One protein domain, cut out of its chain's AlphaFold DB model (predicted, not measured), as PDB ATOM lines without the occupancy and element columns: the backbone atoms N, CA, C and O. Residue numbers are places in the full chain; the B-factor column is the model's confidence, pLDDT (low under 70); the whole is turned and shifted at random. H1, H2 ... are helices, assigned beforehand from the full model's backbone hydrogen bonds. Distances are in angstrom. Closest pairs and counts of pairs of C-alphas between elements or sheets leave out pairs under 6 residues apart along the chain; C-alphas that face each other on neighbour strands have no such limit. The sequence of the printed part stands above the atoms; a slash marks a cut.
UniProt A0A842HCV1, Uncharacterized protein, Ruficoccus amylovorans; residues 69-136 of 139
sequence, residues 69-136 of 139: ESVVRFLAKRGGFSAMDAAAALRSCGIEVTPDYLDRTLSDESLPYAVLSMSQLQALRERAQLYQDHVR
ATOM      1  N   GLU A  69     181.624 164.385 198.335       90.81
ATOM      2  CA  GLU A  69     181.247 165.161 199.515       90.81
ATOM      3  C   GLU A  69     182.484 165.723 200.216       90.81
ATOM      4  O   GLU A  69     182.578 166.920 200.479       90.81
ATOM      5  N   SER A  70     183.479 164.866 200.465       92.00
ATOM      6  CA  SER A  70     184.706 165.272 201.154       92.00
ATOM      7  C   SER A  70     185.511 166.306 200.361       92.00
ATOM      8  O   SER A  70     186.141 167.194 200.945       92.00
ATOM      9  N   VAL A  71     185.450 166.228 199.027       93.25
ATOM     10  CA  VAL A  71     186.045 167.213 198.121       93.25
ATOM     11  C   VAL A  71     185.277 168.525 198.178       93.25
ATOM     12  O   VAL A  71     185.900 169.559 198.391       93.25
ATOM     13  N   VAL A  72     183.948 168.509 198.061       93.38
ATOM     14  CA  VAL A  72     183.102 169.716 198.150       93.38
ATOM     15  C   VAL A  72     183.328 170.453 199.453       93.38
ATOM     16  O   VAL A  72     183.559 171.664 199.443       93.38
ATOM     17  N   ARG A  73     183.321 169.723 200.573       93.75
ATOM     18  CA  ARG A  73     183.597 170.308 201.885       93.75
ATOM     19  C   ARG A  73     184.980 170.937 201.907       93.75
ATOM     20  O   ARG A  73     185.115 172.078 202.348       93.75
ATOM     21  N   PHE A  74     186.000 170.238 201.401       94.75
ATOM     22  CA  PHE A  74     187.356 170.784 201.354       94.75
ATOM     23  C   PHE A  74     187.410 172.059 200.520       94.75
ATOM     24  O   PHE A  74     187.876 173.075 201.024       94.75
ATOM     25  N   LEU A  75     186.886 172.044 199.294       94.44
ATOM     26  CA  LEU A  75     186.879 173.202 198.402       94.44
ATOM     27  C   LEU A  75     186.197 174.412 199.054       94.44
ATOM     28  O   LEU A  75     186.804 175.482 199.131       94.44
ATOM     29  N   ALA A  76     184.979 174.231 199.571       92.50
ATOM     30  CA  ALA A  76     184.159 175.319 200.096       92.50
ATOM     31  C   ALA A  76     184.650 175.866 201.448       92.50
ATOM     32  O   ALA A  76     184.539 177.062 201.706       92.50
ATOM     33  N   LYS A  77     185.181 175.013 202.334       90.75
ATOM     34  CA  LYS A  77     185.559 175.422 203.701       90.75
ATOM     35  C   LYS A  77     187.056 175.685 203.875       90.75
ATOM     36  O   LYS A  77     187.431 176.408 204.792       90.75
ATOM     37  N   ARG A  78     187.920 175.084 203.046       90.12
ATOM     38  CA  ARG A  78     189.393 175.166 203.177       90.12
ATOM     39  C   ARG A  78     190.122 175.542 201.886       90.12
ATOM     40  O   ARG A  78     191.190 176.135 201.953       90.12
ATOM     41  N   GLY A  79     189.557 175.224 200.725       87.25
ATOM     42  CA  GLY A  79     190.146 175.480 199.408       87.25
ATOM     43  C   GLY A  79     189.906 176.895 198.876       87.25
ATOM     44  O   GLY A  79     190.439 177.248 197.821       87.25
ATOM     45  N   GLY A  80     189.108 177.703 199.582       91.25
ATOM     46  CA  GLY A  80     188.779 179.077 199.198       91.25
ATOM     47  C   GLY A  80     187.844 179.175 197.991       91.25
ATOM     48  O   GLY A  80     187.900 180.165 197.269       91.25
ATOM     49  N   PHE A  81     187.035 178.146 197.730       93.44
ATOM     50  CA  PHE A  81     186.018 178.173 196.680       93.44
ATOM     51  C   PHE A  81     184.721 178.739 197.252       93.44
ATOM     52  O   PHE A  81     184.355 178.424 198.386       93.44
ATOM     53  N   SER A  82     183.977 179.510 196.456       92.56
ATOM     54  CA  SER A  82     182.567 179.731 196.777       92.56
ATOM     55  C   SER A  82     181.784 178.419 196.630       92.56
ATOM     56  O   SER A  82     182.228 177.479 195.964       92.56
ATOM     57  N   ALA A  83     180.584 178.346 197.209       88.19
ATOM     58  CA  ALA A  83     179.689 177.205 197.004       88.19
ATOM     59  C   ALA A  83     179.407 176.976 195.502       88.19
ATOM     60  O   ALA A  83     179.403 175.840 195.023       88.19
ATOM     61  N   MET A  84     179.267 178.065 194.738       88.12
ATOM     62  CA  MET A  84     179.078 178.022 193.290       88.12
ATOM     63  C   MET A  84     180.305 177.467 192.557       88.12
ATOM     64  O   MET A  84     180.141 176.662 191.639       88.12
ATOM     65  N   ASP A  85     181.517 177.842 192.971       91.50
ATOM     66  CA  ASP A  85     182.760 177.356 192.357       91.50
ATOM     67  C   ASP A  85     183.012 175.891 192.694       91.50
ATOM     68  O   ASP A  85     183.414 175.125 191.823       91.50
ATOM     69  N   ALA A  86     182.748 175.472 193.936       91.88
ATOM     70  CA  ALA A  86     182.857 174.071 194.334       91.88
ATOM     71  C   ALA A  86     181.884 173.203 193.523       91.88
ATOM     72  O   ALA A  86     182.263 172.159 192.991       91.88
ATOM     73  N   ALA A  87     180.649 173.679 193.343       90.69
ATOM     74  CA  ALA A  87     179.661 173.015 192.508       90.69
ATOM     75  C   ALA A  87     180.063 173.002 191.022       90.69
ATOM     76  O   ALA A  87     179.884 171.994 190.344       90.69
ATOM     77  N   ALA A  88     180.636 174.094 190.505       90.25
ATOM     78  CA  ALA A  88     181.156 174.149 189.139       90.25
ATOM     79  C   ALA A  88     182.343 173.195 188.933       90.25
ATOM     80  O   ALA A  88     182.399 172.520 187.908       90.25
ATOM     81  N   ALA A  89     183.246 173.079 189.909       91.88
ATOM     82  CA  ALA A  89     184.355 172.131 189.873       91.88
ATOM     83  C   ALA A  89     183.840 170.691 189.749       91.88
ATOM     84  O   ALA A  89     184.295 169.940 188.889       91.88
ATOM     85  N   LEU A  90     182.848 170.316 190.554       89.19
ATOM     86  CA  LEU A  90     182.258 168.982 190.497       89.19
ATOM     87  C   LEU A  90     181.482 168.725 189.204       89.19
ATOM     88  O   LEU A  90     181.692 167.687 188.577       89.19
ATOM     89  N   ARG A  91     180.670 169.685 188.750       86.62
ATOM     90  CA  ARG A  91     179.965 169.583 187.461       86.62
ATOM     91  C   ARG A  91     180.922 169.475 186.284       86.62
ATOM     92  O   ARG A  91     180.677 168.693 185.371       86.62
ATOM     93  N   SER A  92     182.064 170.162 186.339       86.19
ATOM     94  CA  SER A  92     183.130 169.995 185.347       86.19
ATOM     95  C   SER A  92     183.660 168.561 185.299       86.19
ATOM     96  O   SER A  92     184.134 168.109 184.262       86.19
ATOM     97  N   CYS A  93     183.605 167.835 186.415       82.06
ATOM     98  CA  CYS A  93     184.006 166.434 186.523       82.06
ATOM     99  C   CYS A  93     182.849 165.474 186.220       82.06
ATOM    100  O   CYS A  93     182.964 164.279 186.473       82.06
ATOM    101  N   GLY A  94     181.750 165.999 185.671       78.00
ATOM    102  CA  GLY A  94     180.561 165.238 185.331       78.00
ATOM    103  C   GLY A  94     179.750 164.826 186.548       78.00
ATOM    104  O   GLY A  94     179.022 163.857 186.423       78.00
ATOM    105  N   ILE A  95     179.899 165.498 187.700       81.56
ATOM    106  CA  ILE A  95     179.053 165.293 188.881       81.56
ATOM    107  C   ILE A  95     177.982 166.362 188.960       81.56
ATOM    108  O   ILE A  95     178.278 167.533 189.195       81.56
ATOM    109  N   GLU A  96     176.735 165.952 188.784       79.50
ATOM    110  CA  GLU A  96     175.579 166.795 188.990       79.50
ATOM    111  C   GLU A  96     175.481 167.179 190.468       79.50
ATOM    112  O   GLU A  96     175.371 166.348 191.368       79.50
ATOM    113  N   VAL A  97     175.563 168.483 190.713       84.62
ATOM    114  CA  VAL A  97     175.471 169.078 192.044       84.62
ATOM    115  C   VAL A  97     174.224 169.941 192.059       84.62
ATOM    116  O   VAL A  97     174.236 171.057 191.523       84.62
ATOM    117  N   THR A  98     173.156 169.417 192.658       85.94
ATOM    118  CA  THR A  98     171.935 170.180 192.930       85.94
ATOM    119  C   THR A  98     172.142 171.100 194.139       85.94
ATOM    120  O   THR A  98     173.010 170.829 194.977       85.94
ATOM    121  N   PRO A  99     171.359 172.187 194.269       86.31
ATOM    122  CA  PRO A  99     171.403 173.032 195.461       86.31
ATOM    123  C   PRO A  99     171.155 172.248 196.758       86.31
ATOM    124  O   PRO A  99     171.917 172.401 197.704       86.31
ATOM    125  N   ASP A 100     170.173 171.335 196.771       86.56
ATOM    126  CA  ASP A 100     169.874 170.488 197.940       86.56
ATOM    127  C   ASP A 100     171.058 169.589 198.325       86.56
ATOM    128  O   ASP A 100     171.451 169.535 199.491       86.56
ATOM    129  N   TYR A 101     171.686 168.929 197.343       86.44
ATOM    130  CA  TYR A 101     172.877 168.113 197.587       86.44
ATOM    131  C   TYR A 101     174.005 168.943 198.210       86.44
ATOM    132  O   TYR A 101     174.653 168.506 199.166       86.44
ATOM    133  N   LEU A 102     174.232 170.148 197.681       89.31
ATOM    134  CA  LEU A 102     175.279 171.044 198.153       89.31
ATOM    135  C   LEU A 102     175.006 171.517 199.583       89.31
ATOM    136  O   LEU A 102     175.890 171.412 200.432       89.31
ATOM    137  N   ASP A 103     173.786 171.969 199.863       90.50
ATOM    138  CA  ASP A 103     173.391 172.458 201.183       90.50
ATOM    139  C   ASP A 103     173.482 171.352 202.234       90.50
ATOM    140  O   ASP A 103     174.059 171.564 203.302       90.50
ATOM    141  N   ARG A 104     173.013 170.140 201.919       90.31
ATOM    142  CA  ARG A 104     173.136 168.980 202.814       90.31
ATOM    143  C   ARG A 104     174.595 168.632 203.091       90.31
ATOM    144  O   ARG A 104     174.977 168.473 204.246       90.31
ATOM    145  N   THR A 105     175.424 168.580 202.050       91.12
ATOM    146  CA  THR A 105     176.854 168.243 202.161       91.12
ATOM    147  C   THR A 105     177.636 169.278 202.970       91.12
ATOM    148  O   THR A 105     178.512 168.934 203.763       91.12
ATOM    149  N   LEU A 106     177.347 170.565 202.769       90.62
ATOM    150  CA  LEU A 106     178.039 171.651 203.462       90.62
ATOM    151  C   LEU A 106     177.567 171.837 204.908       90.62
ATOM    152  O   LEU A 106     178.329 172.392 205.704       90.62
ATOM    153  N   SER A 107     176.352 171.381 205.226       91.94
ATOM    154  CA  SER A 107     175.755 171.427 206.569       91.94
ATOM    155  C   SER A 107     176.092 170.203 207.425       91.94
ATOM    156  O   SER A 107     176.017 170.276 208.648       91.94
ATOM    157  N   ASP A 108     176.467 169.080 206.808       91.56
ATOM    158  CA  ASP A 108     176.876 167.872 207.524       91.56
ATOM    159  C   ASP A 108     178.335 167.976 208.008       91.56
ATOM    160  O   ASP A 108     179.298 167.809 207.254       91.56
ATOM    161  N   GLU A 109     178.503 168.258 209.301       89.00
ATOM    162  CA  GLU A 109     179.817 168.364 209.944       89.00
ATOM    163  C   GLU A 109     180.511 167.012 210.180       89.00
ATOM    164  O   GLU A 109     181.717 166.992 210.437       89.00
ATOM    165  N   SER A 110     179.798 165.885 210.060       90.31
ATOM    166  CA  SER A 110     180.355 164.546 210.297       90.31
ATOM    167  C   SER A 110     181.222 164.033 209.141       90.31
ATOM    168  O   SER A 110     182.082 163.170 209.333       90.31
ATOM    169  N   LEU A 111     181.029 164.580 207.940       85.19
ATOM    170  CA  LEU A 111     181.742 164.160 206.737       85.19
ATOM    171  C   LEU A 111     183.213 164.607 206.771       85.19
ATOM    172  O   LEU A 111     183.507 165.736 207.152       85.19
ATOM    173  N   PRO A 112     184.178 163.786 206.337       89.31
ATOM    174  CA  PRO A 112     185.584 164.178 206.353       89.31
ATOM    175  C   PRO A 112     185.905 165.238 205.289       89.31
ATOM    176  O   PRO A 112     185.184 165.408 204.309       89.31
ATOM    177  N   TYR A 113     187.045 165.914 205.449       89.44
ATOM    178  CA  TYR A 113     187.650 166.723 204.390       89.44
ATOM    179  C   TYR A 113     188.586 165.869 203.530       89.44
ATOM    180  O   TYR A 113     189.377 165.090 204.065       89.44
ATOM    181  N   ALA A 114     188.555 166.062 202.211       92.19
ATOM    182  CA  ALA A 114     189.613 165.567 201.337       92.19
ATOM    183  C   ALA A 114     190.948 166.260 201.665       92.19
ATOM    184  O   ALA A 114     190.968 167.429 202.047       92.19
ATOM    185  N   VAL A 115     192.073 165.564 201.489       91.19
ATOM    186  CA  VAL A 115     193.413 166.165 201.600       91.19
ATOM    187  C   VAL A 115     193.948 166.354 200.191       91.19
ATOM    188  O   VAL A 115     194.602 165.471 199.642       91.19
ATOM    189  N   LEU A 116     193.607 167.489 199.584       91.81
ATOM    190  CA  LEU A 116     194.037 167.803 198.226       91.81
ATOM    191  C   LEU A 116     195.391 168.513 198.237       91.81
ATOM    192  O   LEU A 116     195.613 169.438 199.020       91.81
ATOM    193  N   SER A 117     196.285 168.105 197.338       93.69
ATOM    194  CA  SER A 117     197.521 168.837 197.067       93.69
ATOM    195  C   SER A 117     197.226 170.197 196.421       93.69
ATOM    196  O   SER A 117     196.151 170.432 195.862       93.69
ATOM    197  N   MET A 118     198.218 171.088 196.412       92.94
ATOM    198  CA  MET A 118     198.092 172.372 195.715       92.94
ATOM    199  C   MET A 118     197.832 172.209 194.213       92.94
ATOM    200  O   MET A 118     197.042 172.963 193.651       92.94
ATOM    201  N   SER A 119     198.436 171.208 193.566       93.25
ATOM    202  CA  SER A 119     198.196 170.929 192.145       93.25
ATOM    203  C   SER A 119     196.774 170.427 191.889       93.25
ATOM    204  O   SER A 119     196.137 170.849 190.930       93.25
ATOM    205  N   GLN A 120     196.249 169.579 192.772       93.25
ATOM    206  CA  GLN A 120     194.870 169.095 192.715       93.25
ATOM    207  C   GLN A 120     193.860 170.232 192.910       93.25
ATOM    208  O   GLN A 120     192.888 170.336 192.163       93.25
ATOM    209  N   LEU A 121     194.112 171.115 193.881       93.38
ATOM    210  CA  LEU A 121     193.276 172.286 194.135       93.38
ATOM    211  C   LEU A 121     193.278 173.253 192.944       93.38
ATOM    212  O   LEU A 121     192.217 173.717 192.526       93.38
ATOM    213  N   GLN A 122     194.457 173.525 192.379       93.75
ATOM    214  CA  GLN A 122     194.602 174.396 191.217       93.75
ATOM    215  C   GLN A 122     193.891 173.816 189.988       93.75
ATOM    216  O   GLN A 122     193.132 174.528 189.336       93.75
ATOM    217  N   ALA A 123     194.040 172.513 189.737       92.69
ATOM    218  CA  ALA A 123     193.340 171.837 188.652       92.69
ATOM    219  C   ALA A 123     191.814 171.968 188.788       92.69
ATOM    220  O   ALA A 123     191.129 172.278 187.818       92.69
ATOM    221  N   LEU A 124     191.259 171.785 189.992       93.69
ATOM    222  CA  LEU A 124     189.818 171.959 190.215       93.69
ATOM    223  C   LEU A 124     189.363 173.411 190.030       93.69
ATOM    224  O   LEU A 124     188.242 173.637 189.578       93.69
ATOM    225  N   ARG A 125     190.223 174.390 190.329       93.38
ATOM    226  CA  ARG A 125     189.918 175.815 190.146       93.38
ATOM    227  C   ARG A 125     189.849 176.178 188.670       93.38
ATOM    228  O   ARG A 125     188.868 176.770 188.232       93.38
ATOM    229  N   GLU A 126     190.853 175.774 187.902       92.00
ATOM    230  CA  GLU A 126     190.895 175.988 186.452       92.00
ATOM    231  C   GLU A 126     189.704 175.325 185.762       92.00
ATOM    232  O   GLU A 126     189.043 175.929 184.921       92.00
ATOM    233  N   ARG A 127     189.365 174.100 186.173       90.56
ATOM    234  CA  ARG A 127     188.196 173.402 185.639       90.56
ATOM    235  C   ARG A 127     186.876 174.086 185.990       90.56
ATOM    236  O   ARG A 127     186.003 174.160 185.128       90.56
ATOM    237  N   ALA A 128     186.722 174.582 187.220       90.69
ATOM    238  CA  ALA A 128     185.536 175.338 187.621       90.69
ATOM    239  C   ALA A 128     185.361 176.590 186.750       90.69
ATOM    240  O   ALA A 128     184.263 176.825 186.246       90.69
ATOM    241  N   GLN A 129     186.451 177.325 186.516       90.62
ATOM    242  CA  GLN A 129     186.463 178.503 185.651       90.62
ATOM    243  C   GLN A 129     186.046 178.146 184.217       90.62
ATOM    244  O   GLN A 129     185.087 178.705 183.692       90.62
ATOM    245  N   LEU A 130     186.689 177.139 183.616       86.56
ATOM    246  CA  LEU A 130     186.357 176.677 182.263       86.56
ATOM    247  C   LEU A 130     184.891 176.244 182.136       86.56
ATOM    248  O   LEU A 130     184.238 176.538 181.133       86.56
ATOM    249  N   TYR A 131     184.354 175.559 183.150       85.00
ATOM    250  CA  TYR A 131     182.957 175.137 183.158       85.00
ATOM    251  C   TYR A 131     181.999 176.334 183.159       85.00
ATOM    252  O   TYR A 131     181.029 176.353 182.399       85.00
ATOM    253  N   GLN A 132     182.279 177.341 183.987       84.50
ATOM    254  CA  GLN A 132     181.474 178.559 184.059       84.50
ATOM    255  C   GLN A 132     181.534 179.366 182.753       84.50
ATOM    256  O   GLN A 132     180.493 179.824 182.280       84.50
ATOM    257  N   ASP A 133     182.716 179.487 182.147       84.31
ATOM    258  CA  ASP A 133     182.935 180.321 180.961       84.31
ATOM    259  C   ASP A 133     182.380 179.698 179.674       84.31
ATOM    260  O   ASP A 133     181.809 180.395 178.819       84.31
ATOM    261  N   HIS A 134     182.554 178.381 179.533       76.50
ATOM    262  CA  HIS A 134     182.367 177.691 178.260       76.50
ATOM    263  C   HIS A 134     181.279 176.629 178.276       76.50
ATOM    264  O   HIS A 134     180.650 176.440 177.245       76.50
ATOM    265  N   VAL A 135     181.028 175.941 179.391       67.31
ATOM    266  CA  VAL A 135     180.140 174.762 179.392       67.31
ATOM    267  C   VAL A 135     178.719 175.118 179.814       67.31
ATOM    268  O   VAL A 135     177.772 174.672 179.175       67.31
ATOM    269  N   ARG A 136     178.549 176.001 180.806       63.53
ATOM    270  CA  ARG A 136     177.226 176.460 181.274       63.53
ATOM    271  C   ARG A 136     176.356 177.088 180.171       63.53
ATOM    272  O   ARG A 136     175.155 177.209 180.336       63.53
TER     273      ARG A 136
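Overview. This is residues 69 to 136 of the 139 residues of an uncharacterized protein of Ruficoccus amylovorans (UniProt A0A842HCV1). A helical hairpin, H1 and H2, sits between the short helix H3 and the longest helix, H4, which crosses H2; the link from H3 to H4 passes round H1. The printed part has 68 residues with four named helices, H1 to H4 in order, and no named strand: all helix, mostly crossed. It is compact, with a radius of gyration of the C-alphas of 11.1 A and spans of 34 by 27 by 17 A.

Along the chain. Find C-alpha 69 at (181.247, 165.161, 199.515), where H1 begins, residues 69 to 77. H2 is residues 83 to 92 and H3 residues 99 to 107. H4, residues 118 to 135, runs 24.4 A to C-alpha 135 at (180.140, 174.762, 179.392).

Arrangement. H1 touches H2 at Ala 76 and Ala 83, closest C-alphas 5.8 A apart, at a steep tilt of 42 degrees, opposite ways. H1 touches H3, about perpendicular at 76 degrees; the closest C-alphas, Arg 73 and Leu 106, are 5.9 A apart. H4 touches H2 with residues 124 to 132 alone, about perpendicular at 83 degrees; the closest C-alphas, Ala 89 and Ala 128, are 4.1 A apart. H3 and H4 are apart. In H1, H2, H3 and H4 every O i to N i+4 pair is within hydrogen-bond range.

Size, cuts and confidence. The C-alphas farthest apart, Ser 110 and His 134, are 34.7 A apart. The printed part has no cut and no long link; look for pLDDT under 70 at residues 135 to 136.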